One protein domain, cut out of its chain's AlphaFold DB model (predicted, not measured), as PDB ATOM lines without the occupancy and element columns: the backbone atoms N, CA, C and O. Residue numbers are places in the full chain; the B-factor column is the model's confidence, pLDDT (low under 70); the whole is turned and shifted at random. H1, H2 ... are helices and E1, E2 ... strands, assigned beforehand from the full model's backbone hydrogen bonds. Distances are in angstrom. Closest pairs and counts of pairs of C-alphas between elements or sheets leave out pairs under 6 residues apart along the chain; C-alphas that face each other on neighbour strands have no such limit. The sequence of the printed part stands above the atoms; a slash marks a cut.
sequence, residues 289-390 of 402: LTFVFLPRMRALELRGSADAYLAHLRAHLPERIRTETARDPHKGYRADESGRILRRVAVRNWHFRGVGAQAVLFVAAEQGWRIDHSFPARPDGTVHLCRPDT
ATOM      1  N   LEU A 289     -13.154  32.445   9.636       55.59
ATOM      2  CA  LEU A 289     -14.506  32.367  10.196       55.59
ATOM      3  C   LEU A 289     -14.588  31.670  11.571       55.59
ATOM      4  O   LEU A 289     -15.363  32.080  12.431       55.59
ATOM      5  N   THR A 290     -13.759  30.664  11.847       59.66
ATOM      6  CA  THR A 290     -13.732  30.004  13.166       59.66
ATOM      7  C   THR A 290     -13.211  30.896  14.297       59.66
ATOM      8  O   THR A 290     -13.611  30.681  15.441       59.66
ATOM      9  N   PHE A 291     -12.407  31.929  14.008       59.34
ATOM     10  CA  PHE A 291     -11.997  32.920  15.013       59.34
ATOM     11  C   PHE A 291     -13.174  33.775  15.488       59.34
ATOM     12  O   PHE A 291     -13.228  34.129  16.663       59.34
ATOM     13  N   VAL A 292     -14.126  34.063  14.598       61.06
ATOM     14  CA  VAL A 292     -15.309  34.874  14.913       61.06
ATOM     15  C   VAL A 292     -16.355  34.039  15.651       61.06
ATOM     16  O   VAL A 292     -16.923  34.483  16.643       61.06
ATOM     17  N   PHE A 293     -16.585  32.804  15.202       63.09
ATOM     18  CA  PHE A 293     -17.698  31.996  15.702       63.09
ATOM     19  C   PHE A 293     -17.339  31.071  16.878       63.09
ATOM     20  O   PHE A 293     -18.235  30.648  17.609       63.09
ATOM     21  N   LEU A 294     -16.060  30.721  17.079       75.12
ATOM     22  CA  LEU A 294     -15.626  29.704  18.054       75.12
ATOM     23  C   LEU A 294     -14.288  30.057  18.757       75.12
ATOM     24  O   LEU A 294     -13.386  29.211  18.823       75.12
ATOM     25  N   PRO A 295     -14.130  31.258  19.352       75.81
ATOM     26  CA  PRO A 295     -12.848  31.726  19.901       75.81
ATOM     27  C   PRO A 295     -12.275  30.792  20.980       75.81
ATOM     28  O   PRO A 295     -11.076  30.504  21.002       75.81
ATOM     29  N   ARG A 296     -13.143  30.223  21.828       75.44
ATOM     30  CA  ARG A 296     -12.757  29.263  22.876       75.44
ATOM     31  C   ARG A 296     -12.110  27.999  22.306       75.44
ATOM     32  O   ARG A 296     -11.187  27.459  22.906       75.44
ATOM     33  N   MET A 297     -12.557  27.541  21.139       77.06
ATOM     34  CA  MET A 297     -12.011  26.338  20.512       77.06
ATOM     35  C   MET A 297     -10.662  26.595  19.875       77.06
ATOM     36  O   MET A 297      -9.777  25.747  19.957       77.06
ATOM     37  N   ARG A 298     -10.472  27.787  19.309       71.88
ATOM     38  CA  ARG A 298      -9.174  28.177  18.777       71.88
ATOM     39  C   ARG A 298      -8.134  28.322  19.884       71.88
ATOM     40  O   ARG A 298      -7.013  27.863  19.709       71.88
ATOM     41  N   ALA A 299      -8.509  28.862  21.047       77.12
ATOM     42  CA  ALA A 299      -7.624  28.907  22.212       77.12
ATOM     43  C   ALA A 299      -7.179  27.501  22.665       77.12
ATOM     44  O   ALA A 299      -6.016  27.308  23.019       77.12
ATOM     45  N   LEU A 300      -8.072  26.505  22.605       78.50
ATOM     46  CA  LEU A 300      -7.732  25.106  22.888       78.50
ATOM     47  C   LEU A 300      -6.794  24.512  21.830       78.50
ATOM     48  O   LEU A 300      -5.819  23.854  22.188       78.50
ATOM     49  N   GLU A 301      -7.038  24.782  20.547       77.88
ATOM     50  CA  GLU A 301      -6.158  24.338  19.458       77.88
ATOM     51  C   GLU A 301      -4.755  24.949  19.555       77.88
ATOM     52  O   GLU A 301      -3.769  24.236  19.359       77.88
ATOM     53  N   LEU A 302      -4.667  26.241  19.890       77.06
ATOM     54  CA  LEU A 302      -3.406  26.965  20.064       77.06
ATOM     55  C   LEU A 302      -2.621  26.453  21.272       77.06
ATOM     56  O   LEU A 302      -1.418  26.233  21.164       77.06
ATOM     57  N   ARG A 303      -3.294  26.203  22.406       80.56
ATOM     58  CA  ARG A 303      -2.658  25.573  23.575       80.56
ATOM     59  C   ARG A 303      -2.199  24.156  23.261       80.56
ATOM     60  O   ARG A 303      -1.159  23.725  23.741       80.56
ATOM     61  N   GLY A 304      -2.992  23.410  22.493       77.25
ATOM     62  CA  GLY A 304      -2.638  22.079  22.021       77.25
ATOM     63  C   GLY A 304      -2.421  21.023  23.118       77.25
ATOM     64  O   GLY A 304      -1.949  19.931  22.801       77.25
ATOM     65  N   SER A 305      -2.745  21.337  24.374       88.19
ATOM     66  CA  SER A 305      -2.580  20.468  25.542       88.19
ATOM     67  C   SER A 305      -3.786  19.539  25.699       88.19
ATOM     68  O   SER A 305      -4.933  19.988  25.624       88.19
ATOM     69  N   ALA A 306      -3.526  18.251  25.936       89.88
ATOM     70  CA  ALA A 306      -4.561  17.255  26.208       89.88
ATOM     71  C   ALA A 306      -5.361  17.606  27.476       89.88
ATOM     72  O   ALA A 306      -6.590  17.536  27.458       89.88
ATOM     73  N   ASP A 307      -4.690  18.095  28.522       91.50
ATOM     74  CA  ASP A 307      -5.322  18.495  29.786       91.50
ATOM     75  C   ASP A 307      -6.282  19.670  29.599       91.50
ATOM     76  O   ASP A 307      -7.371  19.690  30.170       91.50
ATOM     77  N   ALA A 308      -5.925  20.633  28.742       90.62
ATOM     78  CA  ALA A 308      -6.799  21.759  28.424       90.62
ATOM     79  C   ALA A 308      -8.086  21.298  27.716       90.62
ATOM     80  O   ALA A 308      -9.173  21.799  28.014       90.62
ATOM     81  N   TYR A 309      -7.978  20.327  26.804       91.94
ATOM     82  CA  TYR A 309      -9.140  19.709  26.163       91.94
ATOM     83  C   TYR A 309      -9.979  18.899  27.155       91.94
ATOM     84  O   TYR A 309     -11.205  18.994  27.122       91.94
ATOM     85  N   LEU A 310      -9.349  18.145  28.056       94.19
ATOM     86  CA  LEU A 310     -10.054  17.368  29.075       94.19
ATOM     87  C   LEU A 310     -10.810  18.274  30.059       94.19
ATOM     88  O   LEU A 310     -11.987  18.043  30.329       94.19
ATOM     89  N   ALA A 311     -10.177  19.349  30.534       93.75
ATOM     90  CA  ALA A 311     -10.820  20.359  31.372       93.75
ATOM     91  C   ALA A 311     -11.997  21.032  30.646       93.75
ATOM     92  O   ALA A 311     -13.061  21.244  31.229       93.75
ATOM     93  N   HIS A 312     -11.844  21.321  29.348       93.56
ATOM     94  CA  HIS A 312     -12.941  21.829  28.526       93.56
ATOM     95  C   HIS A 312     -14.094  20.833  28.411       93.56
ATOM     96  O   HIS A 312     -15.240  21.241  28.568       93.56
ATOM     97  N   LEU A 313     -13.823  19.545  28.179       95.00
ATOM     98  CA  LEU A 313     -14.864  18.513  28.128       95.00
ATOM     99  C   LEU A 313     -15.608  18.389  29.459       95.00
ATOM    100  O   LEU A 313     -16.837  18.368  29.454       95.00
ATOM    101  N   ARG A 314     -14.887  18.397  30.587       96.31
ATOM    102  CA  ARG A 314     -15.476  18.374  31.935       96.31
ATOM    103  C   ARG A 314     -16.357  19.586  32.236       96.31
ATOM    104  O   ARG A 314     -17.304  19.456  32.994       96.31
ATOM    105  N   ALA A 315     -16.100  20.741  31.623       94.06
ATOM    106  CA  ALA A 315     -16.983  21.904  31.730       94.06
ATOM    107  C   ALA A 315     -18.143  21.868  30.713       94.06
ATOM    108  O   ALA A 315     -19.265  22.258  31.021       94.06
ATOM    109  N   HIS A 316     -17.878  21.423  29.483       93.56
ATOM    110  CA  HIS A 316     -18.831  21.479  28.376       93.56
ATOM    111  C   HIS A 316     -19.910  20.395  28.455       93.56
ATOM    112  O   HIS A 316     -21.080  20.666  28.176       93.56
ATOM    113  N   LEU A 317     -19.520  19.163  28.793       95.19
ATOM    114  CA  LEU A 317     -20.417  18.018  28.732       95.19
ATOM    115  C   LEU A 317     -21.526  18.079  29.794       95.19
ATOM    116  O   LEU A 317     -22.680  17.894  29.407       95.19
ATOM    117  N   PRO A 318     -21.255  18.423  31.072       95.19
ATOM    118  CA  PRO A 318     -22.318  18.606  32.060       95.19
ATOM    119  C   PRO A 318     -23.333  19.674  31.652       95.19
ATOM    120  O   PRO A 318     -24.528  19.477  31.840       95.19
ATOM    121  N   GLU A 319     -22.895  20.767  31.020       94.75
ATOM    122  CA  GLU A 319     -23.810  21.820  30.565       94.75
ATOM    123  C   GLU A 319     -24.731  21.347  29.433       94.75
ATOM    124  O   GLU A 319     -25.940  21.606  29.432       94.75
ATOM    125  N   ARG A 320     -24.174  20.586  28.482       94.81
ATOM    126  CA  ARG A 320     -24.956  19.925  27.431       94.81
ATOM    127  C   ARG A 320     -25.950  18.923  28.009       94.81
ATOM    128  O   ARG A 320     -27.112  18.946  27.614       94.81
ATOM    129  N   ILE A 321     -25.508  18.091  28.949       94.25
ATOM    130  CA  ILE A 321     -26.346  17.108  29.642       94.25
ATOM    131  C   ILE A 321     -27.470  17.803  30.411       94.25
ATOM    132  O   ILE A 321     -28.615  17.368  30.332       94.25
ATOM    133  N   ARG A 322     -27.175  18.896  31.119       94.00
ATOM    134  CA  ARG A 322     -28.157  19.686  31.873       94.00
ATOM    135  C   ARG A 322     -29.220  20.275  30.954       94.00
ATOM    136  O   ARG A 322     -30.406  20.151  31.241       94.00
ATOM    137  N   THR A 323     -28.797  20.850  29.828       93.75
ATOM    138  CA  THR A 323     -29.707  21.378  28.801       93.75
ATOM    139  C   THR A 323     -30.622  20.281  28.257       93.75
ATOM    140  O   THR A 323     -31.819  20.502  28.106       93.75
ATOM    141  N   GLU A 324     -30.077  19.092  27.988       92.44
ATOM    142  CA  GLU A 324     -30.867  17.965  27.485       92.44
ATOM    143  C   GLU A 324     -31.791  17.368  28.554       92.44
ATOM    144  O   GLU A 324     -32.920  16.991  28.268       92.44
ATOM    145  N   THR A 325     -31.358  17.329  29.811       90.81
ATOM    146  CA  THR A 325     -32.174  16.835  30.932       90.81
ATOM    147  C   THR A 325     -33.327  17.792  31.248       90.81
ATOM    148  O   THR A 325     -34.404  17.342  31.621       90.81
ATOM    149  N   ALA A 326     -33.138  19.099  31.044       91.19
ATOM    150  CA  ALA A 326     -34.187  20.105  31.208       91.19
ATOM    151  C   ALA A 326     -35.264  20.059  30.105       91.19
ATOM    152  O   ALA A 326     -36.328  20.657  30.262       91.19
ATOM    153  N   ARG A 327     -35.008  19.374  28.981       89.44
ATOM    154  CA  ARG A 327     -36.004  19.196  27.919       89.44
ATOM    155  C   ARG A 327     -37.054  18.173  28.325       89.44
ATOM    156  O   ARG A 327     -36.749  17.145  28.930       89.44
ATOM    157  N   ASP A 328     -38.286  18.439  27.906       87.06
ATOM    158  CA  ASP A 328     -39.384  17.487  28.011       87.06
ATOM    159  C   ASP A 328     -39.093  16.264  27.118       87.06
ATOM    160  O   ASP A 328     -39.037  16.402  25.888       87.06
ATOM    161  N   PRO A 329     -38.897  15.071  27.707       84.06
ATOM    162  CA  PRO A 329     -38.527  13.878  26.959       84.06
ATOM    163  C   PRO A 329     -39.642  13.428  26.007       84.06
ATOM    164  O   PRO A 329     -39.354  12.882  24.944       84.06
ATOM    165  N   HIS A 330     -40.908  13.712  26.326       82.69
ATOM    166  CA  HIS A 330     -42.061  13.250  25.551       82.69
ATOM    167  C   HIS A 330     -42.290  14.061  24.274       82.69
ATOM    168  O   HIS A 330     -42.925  13.580  23.338       82.69
ATOM    169  N   LYS A 331     -41.757  15.285  24.210       82.25
ATOM    170  CA  LYS A 331     -41.844  16.142  23.016       82.25
ATOM    171  C   LYS A 331     -40.747  15.852  21.998       82.25
ATOM    172  O   LYS A 331     -40.882  16.231  20.838       82.25
ATOM    173  N   GLY A 332     -39.657  15.226  22.440       77.00
ATOM    174  CA  GLY A 332     -38.434  15.097  21.658       77.00
ATOM    175  C   GLY A 332     -37.995  13.670  21.371       77.00
ATOM    176  O   GLY A 332     -37.157  13.507  20.500       77.00
ATOM    177  N   TYR A 333     -38.521  12.650  22.051       82.38
ATOM    178  CA  TYR A 333     -38.024  11.282  21.914       82.38
ATOM    179  C   TYR A 333     -39.137  10.257  21.733       82.38
ATOM    180  O   TYR A 333     -40.251  10.412  22.231       82.38
ATOM    181  N   ARG A 334     -38.806   9.157  21.050       79.44
ATOM    182  CA  ARG A 334     -39.654   7.963  21.011       79.44
ATOM    183  C   ARG A 334     -39.422   7.093  22.240       79.44
ATOM    184  O   ARG A 334     -38.276   6.790  22.577       79.44
ATOM    185  N   ALA A 335     -40.516   6.656  22.853       82.12
ATOM    186  CA  ALA A 335     -40.501   5.606  23.860       82.12
ATOM    187  C   ALA A 335     -40.485   4.215  23.201       82.12
ATOM    188  O   ALA A 335     -40.996   4.052  22.089       82.12
ATOM    189  N   ASP A 336     -39.888   3.222  23.864       78.19
ATOM    190  CA  ASP A 336     -40.081   1.812  23.496       78.19
ATOM    191  C   ASP A 336     -41.425   1.263  24.016       78.19
ATOM    192  O   ASP A 336     -42.196   1.971  24.664       78.19
ATOM    193  N   GLU A 337     -41.717  -0.010  23.734       74.62
ATOM    194  CA  GLU A 337     -42.944  -0.690  24.188       74.62
ATOM    195  C   GLU A 337     -43.087  -0.723  25.718       74.62
ATOM    196  O   GLU A 337     -44.196  -0.766  26.239       74.62
ATOM    197  N   SER A 338     -41.967  -0.654  26.442       78.75
ATOM    198  CA  SER A 338     -41.929  -0.554  27.905       78.75
ATOM    199  C   SER A 338     -41.984   0.889  28.421       78.75
ATOM    200  O   SER A 338     -41.772   1.122  29.609       78.75
ATOM    201  N   GLY A 339     -42.234   1.869  27.548       81.44
ATOM    202  CA  GLY A 339     -42.290   3.285  27.901       81.44
ATOM    203  C   GLY A 339     -40.922   3.923  28.162       81.44
ATOM    204  O   GLY A 339     -40.858   5.104  28.495       81.44
ATOM    205  N   ARG A 340     -39.813   3.189  27.999       84.31
ATOM    206  CA  ARG A 340     -38.471   3.717  28.264       84.31
ATOM    207  C   ARG A 340     -38.119   4.756  27.216       84.31
ATOM    208  O   ARG A 340     -38.317   4.539  26.025       84.31
ATOM    209  N   ILE A 341     -37.528   5.857  27.658       86.38
ATOM    210  CA  ILE A 341     -37.001   6.907  26.789       86.38
ATOM    211  C   ILE A 341     -35.482   6.926  26.918       86.38
ATOM    212  O   ILE A 341     -34.936   6.782  28.012       86.38
ATOM    213  N   LEU A 342     -34.791   7.093  25.794       89.00
ATOM    214  CA  LEU A 342     -33.343   7.230  25.754       89.00
ATOM    215  C   LEU A 342     -32.996   8.673  25.383       89.00
ATOM    216  O   LEU A 342     -33.169   9.074  24.233       89.00
ATOM    217  N   ARG A 343     -32.502   9.447  26.352       91.56
ATOM    218  CA  ARG A 343     -31.995  10.799  26.092       91.56
ATOM    219  C   ARG A 343     -30.669  10.713  25.361       91.56
ATOM    220  O   ARG A 343     -29.904   9.772  25.585       91.56
ATOM    221  N   ARG A 344     -30.395  11.692  24.500       92.94
ATOM    222  CA  ARG A 344     -29.240  11.676  23.594       92.94
ATOM    223  C   ARG A 344     -28.545  13.024  23.528       92.94
ATOM    224  O   ARG A 344     -29.203  14.054  23.486       92.94
ATOM    225  N   VAL A 345     -27.217  12.997  23.492       94.25
ATOM    226  CA  VAL A 345     -26.370  14.185  23.347       94.25
ATOM    227  C   VAL A 345     -25.295  13.913  22.302       94.25
ATOM    228  O   VAL A 345     -24.534  12.955  22.419       94.25
ATOM    229  N   ALA A 346     -25.182  14.796  21.312       94.44
ATOM    230  CA  ALA A 346     -24.082  14.800  20.354       94.44
ATOM    231  C   ALA A 346     -22.920  15.694  20.807       94.44
ATOM    232  O   ALA A 346     -23.083  16.895  21.042       94.44
ATOM    233  N   VAL A 347     -21.712  15.133  20.801       94.81
ATOM    234  CA  VAL A 347     -20.454  15.858  20.990       94.81
ATOM    235  C   VAL A 347     -19.702  15.871  19.665       94.81
ATOM    236  O   VAL A 347     -19.302  14.834  19.143       94.81
ATOM    237  N   ARG A 348     -19.512  17.055  19.078       93.38
ATOM    238  CA  ARG A 348     -18.802  17.195  17.797       93.38
ATOM    239  C   ARG A 348     -17.284  17.067  17.988       93.38
ATOM    240  O   ARG A 348     -16.753  17.550  18.988       93.38
ATOM    241  N   ASN A 349     -16.581  16.522  16.990       92.56
ATOM    242  CA  ASN A 349     -15.131  16.260  17.041       92.56
ATOM    243  C   ASN A 349     -14.245  17.430  17.469       92.56
ATOM    244  O   ASN A 349     -13.215  17.221  18.104       92.56
ATOM    245  N   TRP A 350     -14.617  18.670  17.167       89.88
ATOM    246  CA  TRP A 350     -13.830  19.827  17.574       89.88
ATOM    247  C   TRP A 350     -13.714  19.961  19.097       89.88
ATOM    248  O   TRP A 350     -12.668  20.406  19.556       89.88
ATOM    249  N   HIS A 351     -14.691  19.496  19.885       92.69
ATOM    250  CA  HIS A 351     -14.631  19.537  21.354       92.69
ATOM    251  C   HIS A 351     -13.582  18.609  21.967       92.69
ATOM    252  O   HIS A 351     -13.150  18.859  23.087       92.69
ATOM    253  N   PHE A 352     -13.171  17.560  21.256       93.44
ATOM    254  CA  PHE A 352     -12.276  16.527  21.784       93.44
ATOM    255  C   PHE A 352     -11.092  16.215  20.868       93.44
ATOM    256  O   PHE A 352     -10.306  15.326  21.169       93.44
ATOM    257  N   ARG A 353     -10.904  16.960  19.774       91.62
ATOM    258  CA  ARG A 353      -9.830  16.741  18.791       91.62
ATOM    259  C   ARG A 353      -8.450  16.557  19.436       91.62
ATOM    260  O   ARG A 353      -7.719  15.666  19.024       91.62
ATOM    261  N   GLY A 354      -8.098  17.376  20.429       91.06
ATOM    262  CA  GLY A 354      -6.770  17.353  21.055       91.06
ATOM    263  C   GLY A 354      -6.531  16.229  22.068       91.06
ATOM    264  O   GLY A 354      -5.377  15.969  22.390       91.06
ATOM    265  N   VAL A 355      -7.586  15.563  22.542       94.19
ATOM    266  CA  VAL A 355      -7.511  14.516  23.581       94.19
ATOM    267  C   VAL A 355      -8.033  13.154  23.089       94.19
ATOM    268  O   VAL A 355      -7.660  12.119  23.624       94.19
ATOM    269  N   GLY A 356      -8.828  13.140  22.018       95.25
ATOM    270  CA  GLY A 356      -9.431  11.945  21.432       95.25
ATOM    271  C   GLY A 356     -10.861  11.681  21.898       95.25
ATOM    272  O   GLY A 356     -11.338  12.234  22.889       95.25
ATOM    273  N   ALA A 357     -11.565  10.827  21.155       96.44
ATOM    274  CA  ALA A 357     -12.953  10.466  21.441       96.44
ATOM    275  C   ALA A 357     -13.095   9.642  22.733       96.44
ATOM    276  O   ALA A 357     -14.129   9.738  23.391       96.44
ATOM    277  N   GLN A 358     -12.064   8.890  23.147       96.44
ATOM    278  CA  GLN A 358     -12.105   8.141  24.413       96.44
ATOM    279  C   GLN A 358     -12.289   9.065  25.623       96.44
ATOM    280  O   GLN A 358     -13.019   8.718  26.544       96.44
ATOM    281  N   ALA A 359     -11.722  10.275  25.600       96.44
ATOM    282  CA  ALA A 359     -11.924  11.237  26.682       96.44
ATOM    283  C   ALA A 359     -13.386  11.689  26.810       96.44
ATOM    284  O   ALA A 359     -13.844  11.983  27.910       96.44
ATOM    285  N   VAL A 360     -14.139  11.720  25.703       97.19
ATOM    286  CA  VAL A 360     -15.587  11.963  25.752       97.19
ATOM    287  C   VAL A 360     -16.283  10.820  26.473       97.19
ATOM    288  O   VAL A 360     -17.130  11.087  27.316       97.19
ATOM    289  N   LEU A 361     -15.917   9.569  26.174       96.75
ATOM    290  CA  LEU A 361     -16.487   8.394  26.836       96.75
ATOM    291  C   LEU A 361     -16.173   8.388  28.331       96.75
ATOM    292  O   LEU A 361     -17.072   8.157  29.131       96.75
ATOM    293  N   PHE A 362     -14.932   8.702  28.698       97.00
ATOM    294  CA  PHE A 362     -14.491   8.810  30.085       97.00
ATOM    295  C   PHE A 362     -15.307   9.855  30.866       97.00
ATOM    296  O   PHE A 362     -15.946   9.524  31.862       97.00
ATOM    297  N   VAL A 363     -15.377  11.099  30.373       96.69
ATOM    298  CA  VAL A 363     -16.141  12.179  31.032       96.69
ATOM    299  C   VAL A 363     -17.651  11.908  31.000       96.69
ATOM    300  O   VAL A 363     -18.371  12.267  31.928       96.69
ATOM    301  N   ALA A 364     -18.164  11.262  29.950       96.56
ATOM    302  CA  ALA A 364     -19.562  10.842  29.890       96.56
ATOM    303  C   ALA A 364     -19.875   9.785  30.958       96.56
ATOM    304  O   ALA A 364     -20.895   9.897  31.639       96.56
ATOM    305  N   ALA A 365     -18.984   8.808  31.142       95.94
ATOM    306  CA  ALA A 365     -19.132   7.752  32.133       95.94
ATOM    307  C   ALA A 365     -19.108   8.309  33.567       95.94
ATOM    308  O   ALA A 365     -19.933   7.893  34.379       95.94
ATOM    309  N   GLU A 366     -18.279   9.328  33.853       95.31
ATOM    310  CA  GLU A 366     -18.316  10.092  35.122       95.31
ATOM    311  C   GLU A 366     -19.722  10.676  35.417       95.31
ATOM    312  O   GLU A 366     -20.081  10.876  36.573       95.31
ATOM    313  N   GLN A 367     -20.543  10.926  34.387       94.50
ATOM    314  CA  GLN A 367     -21.901  11.490  34.489       94.50
ATOM    315  C   GLN A 367     -23.023  10.440  34.315       94.50
ATOM    316  O   GLN A 367     -24.208  10.791  34.229       94.50
ATOM    317  N   GLY A 368     -22.676   9.152  34.218       94.56
ATOM    318  CA  GLY A 368     -23.624   8.062  33.960       94.56
ATOM    319  C   GLY A 368     -24.185   8.035  32.531       94.56
ATOM    320  O   GLY A 368     -25.269   7.495  32.302       94.56
ATOM    321  N   TRP A 369     -23.485   8.643  31.573       95.75
ATOM    322  CA  TRP A 369     -23.792   8.581  30.143       95.75
ATOM    323  C   TRP A 369     -22.876   7.575  29.449       95.75
ATOM    324  O   TRP A 369     -21.720   7.400  29.820       95.75
ATOM    325  N   ARG A 370     -23.392   6.920  28.411       95.19
ATOM    326  CA  ARG A 370     -22.663   5.909  27.630       95.19
ATOM    327  C   ARG A 370     -22.723   6.224  26.146       95.19
ATOM    328  O   ARG A 370     -23.507   7.072  25.732       95.19
ATOM    329  N   ILE A 371     -21.914   5.544  25.338       94.12
ATOM    330  CA  ILE A 371     -22.011   5.658  23.879       94.12
ATOM    331  C   ILE A 371     -23.399   5.212  23.395       94.12
ATOM    332  O   ILE A 371     -23.953   4.222  23.880       94.12
ATOM    333  N   ASP A 372     -23.968   5.948  22.445       92.00
ATOM    334  CA  ASP A 372     -25.246   5.588  21.847       92.00
ATOM    335  C   ASP A 372     -25.065   4.499  20.788       92.00
ATOM    336  O   ASP A 372     -24.580   4.749  19.686       92.00
ATOM    337  N   HIS A 373     -25.521   3.292  21.119       87.94
ATOM    338  CA  HIS A 373     -25.530   2.130  20.231       87.94
ATOM    339  C   HIS A 373     -26.399   2.323  18.979       87.94
ATOM    340  O   HIS A 373     -26.242   1.593  18.007       87.94
ATOM    341  N   SER A 374     -27.284   3.321  18.953       86.75
ATOM    342  CA  SER A 374     -28.072   3.664  17.764       86.75
ATOM    343  C   SER A 374     -27.196   4.246  16.642       86.75
ATOM    344  O   SER A 374     -27.574   4.178  15.466       86.75
ATOM    345  N   PHE A 375     -26.023   4.799  16.987       86.94
ATOM    346  CA  PHE A 375     -25.114   5.491  16.074       86.94
ATOM    347  C   PHE A 375     -23.793   4.735  15.849       86.94
ATOM    348  O   PHE A 375     -23.268   4.120  16.773       86.94
ATOM    349  N   PRO A 376     -23.213   4.777  14.630       86.88
ATOM    350  CA  PRO A 376     -21.910   4.208  14.357       86.88
ATOM    351  C   PRO A 376     -20.878   4.908  15.217       86.88
ATOM    352  O   PRO A 376     -20.823   6.139  15.257       86.88
ATOM    353  N   ALA A 377     -20.027   4.114  15.848       87.88
ATOM    354  CA  ALA A 377     -18.910   4.627  16.604       87.88
ATOM    355  C   ALA A 377     -17.876   5.240  15.641       87.88
ATOM    356  O   ALA A 377     -17.066   4.539  15.040       87.88
ATOM    357  N   ARG A 378     -17.957   6.561  15.439       91.06
ATOM    358  CA  ARG A 378     -17.053   7.337  14.578       91.06
ATOM    359  C   ARG A 378     -16.141   8.202  15.439       91.06
ATOM    360  O   ARG A 378     -16.533   9.317  15.788       91.06
ATOM    361  N   PRO A 379     -14.938   7.728  15.796       90.88
ATOM    362  CA  PRO A 379     -14.060   8.480  16.684       90.88
ATOM    363  C   PRO A 379     -13.469   9.745  16.035       90.88
ATOM    364  O   PRO A 379     -13.002  10.643  16.730       90.88
ATOM    365  N   ASP A 380     -13.538   9.863  14.709       91.44
ATOM    366  CA  ASP A 380     -13.174  11.049  13.928       91.44
ATOM    367  C   ASP A 380     -14.347  12.029  13.705       91.44
ATOM    368  O   ASP A 380     -14.149  13.169  13.258       91.44
ATOM    369  N   GLY A 381     -15.570  11.599  14.029       91.81
ATOM    370  CA  GLY A 381     -16.826  12.295  13.775       91.81
ATOM    371  C   GLY A 381     -17.510  12.831  15.033       91.81
ATOM    372  O   GLY A 381     -16.877  13.245  15.998       91.81
ATOM    373  N   THR A 382     -18.837  12.892  15.005       93.69
ATOM    374  CA  THR A 382     -19.636  13.224  16.189       93.69
ATOM    375  C   THR A 382     -19.772  11.980  17.063       93.69
ATOM    376  O   THR A 382     -20.183  10.931  16.572       93.69
ATOM    377  N   VAL A 383     -19.462  12.105  18.353       94.50
ATOM    378  CA  VAL A 383     -19.734  11.069  19.354       94.50
ATOM    379  C   VAL A 383     -21.142  11.298  19.885       94.50
ATOM    380  O   VAL A 383     -21.426  12.353  20.451       94.50
ATOM    381  N   HIS A 384     -22.021  10.322  19.687       94.31
ATOM    382  CA  HIS A 384     -23.370  10.339  20.241       94.31
ATOM    383  C   HIS A 384     -23.371   9.576  21.562       94.31
ATOM    384  O   HIS A 384     -22.868   8.455  21.649       94.31
ATOM    385  N   LEU A 385     -23.912  10.210  22.592       95.31
ATOM    386  CA  LEU A 385     -24.030   9.678  23.940       95.31
ATOM    387  C   LEU A 385     -25.499   9.486  24.272       95.31
ATOM    388  O   LEU A 385     -26.340  10.258  23.814       95.31
ATOM    389  N   CYS A 386     -25.802   8.505  25.109       94.06
ATOM    390  CA  CYS A 386     -27.151   8.251  25.558       94.06
ATOM    391  C   CYS A 386     -27.238   7.876  27.038       94.06
ATOM    392  O   CYS A 386     -26.276   7.396  27.646       94.06
ATOM    393  N   ARG A 387     -28.425   8.089  27.609       93.81
ATOM    394  CA  ARG A 387     -28.780   7.678  28.967       93.81
ATOM    395  C   ARG A 387     -30.277   7.348  29.032       93.81
ATOM    396  O   ARG A 387     -31.076   8.113  28.487       93.81
ATOM    397  N   PRO A 388     -30.683   6.226  29.655       89.25
ATOM    398  CA  PRO A 388     -32.096   5.958  29.902       89.25
ATOM    399  C   PRO A 388     -32.678   7.018  30.845       89.25
ATOM    400  O   PRO A 388     -32.042   7.383  31.835       89.25
ATOM    401  N   ASP A 389     -33.875   7.512  30.533       84.56
ATOM    402  CA  ASP A 389     -34.559   8.492  31.370       84.56
ATOM    403  C   ASP A 389     -35.111   7.805  32.623       84.56
ATOM    404  O   ASP A 389     -36.004   6.959  32.557       84.56
ATOM    405  N   THR A 390     -34.541   8.125  33.784       71.75
ATOM    406  CA  THR A 390     -34.876   7.465  35.058       71.75
ATOM    407  C   THR A 390     -36.207   7.936  35.643       71.75
ATOM    408  O   THR A 390     -36.749   7.292  36.537       71.75
TER     409      THR A 390
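AT A GLANCE: This is residues 289 to 390 of the 402 residues of an uncharacterized protein of Streptomyces yanglinensis (UniProt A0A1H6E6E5). A ribbon of two antiparallel strands, E1 and E2, is covered by two helices that cross steeply, the long H3 packing mainly on E1 and the shorter H5 mainly on E2. H1 and H2 lie at one end of the long axis, H4 and the loop round Glu 337 at the other. The printed part has 102 residues, with five named helices and two named strands in the order H1, H2, H3, H4, E1, H5, E2; the class is mostly helix, helices holding 48 and strands 12 of the 60 residues in named elements. The whole is compact, with a radius of gyration of the C-alphas of 14.7 A, yet elongated, spanning 48 by 25 by 22 A.

IN THESE COORDINATES: H1 is residues 289 to 293, beginning at C-alpha 289 (-14.506, 32.367, 10.196), and H2 is 295 to 303. H3, residues 306 to 325, is 28.0 A long. H4 is residues 329 to 332. E1, residues 342 to 347, is 16.2 A long, H5, 357 to 366, 14.7 A, and E2, 383 to 388, 17.0 A, ending at C-alpha 388 (-32.096, 5.958, 29.902).

HOW THE PARTS SIT: H1 and H2 are close but not clearly touching, the closest C-alphas, of Phe 291 and Arg 298, being 6.7 A apart. H2 and H3 are close but not clearly touching, at 6.5 A between the C-alphas of Leu 300 and Tyr 309, with a shallow tilt of 28 degrees, opposite ways. With residues 310 to 317 alone, H3 touches H5, at a steep tilt of 55 degrees, the same way; the closest C-alphas, of Arg 314 and Val 363, are 6.3 A apart. The closest C-alphas of H3 and E1 are those of Ile 321 and Val 345, 6.9 A. Those of H4 and E1 are Pro 329 and Arg 343, 7.3 A. E1 and E2 are antiparallel at 157 degrees; N 345 and O 385 are 2.9 A apart, within hydrogen-bond range. The closest C-alphas of H5 and E2 are Ala 357 and Val 383, 7.1 A. In H1, H2 and H5 each O i to N i+4 pair is within hydrogen-bond range, in H3 14 of 16; H4 is too short for such a pair.

THE WHOLE: The C-alphas farthest apart, of Leu 302 and Glu 337, are 48.4 A apart. The printed part has no cut. The link from H5 to E2, 16 residues, is long, and in it residues 370 to 371 pair antiparallel with 385 to 386 of E2. Residues 289 to 293 have pLDDT under 70; the mean of the printed part is 87.8.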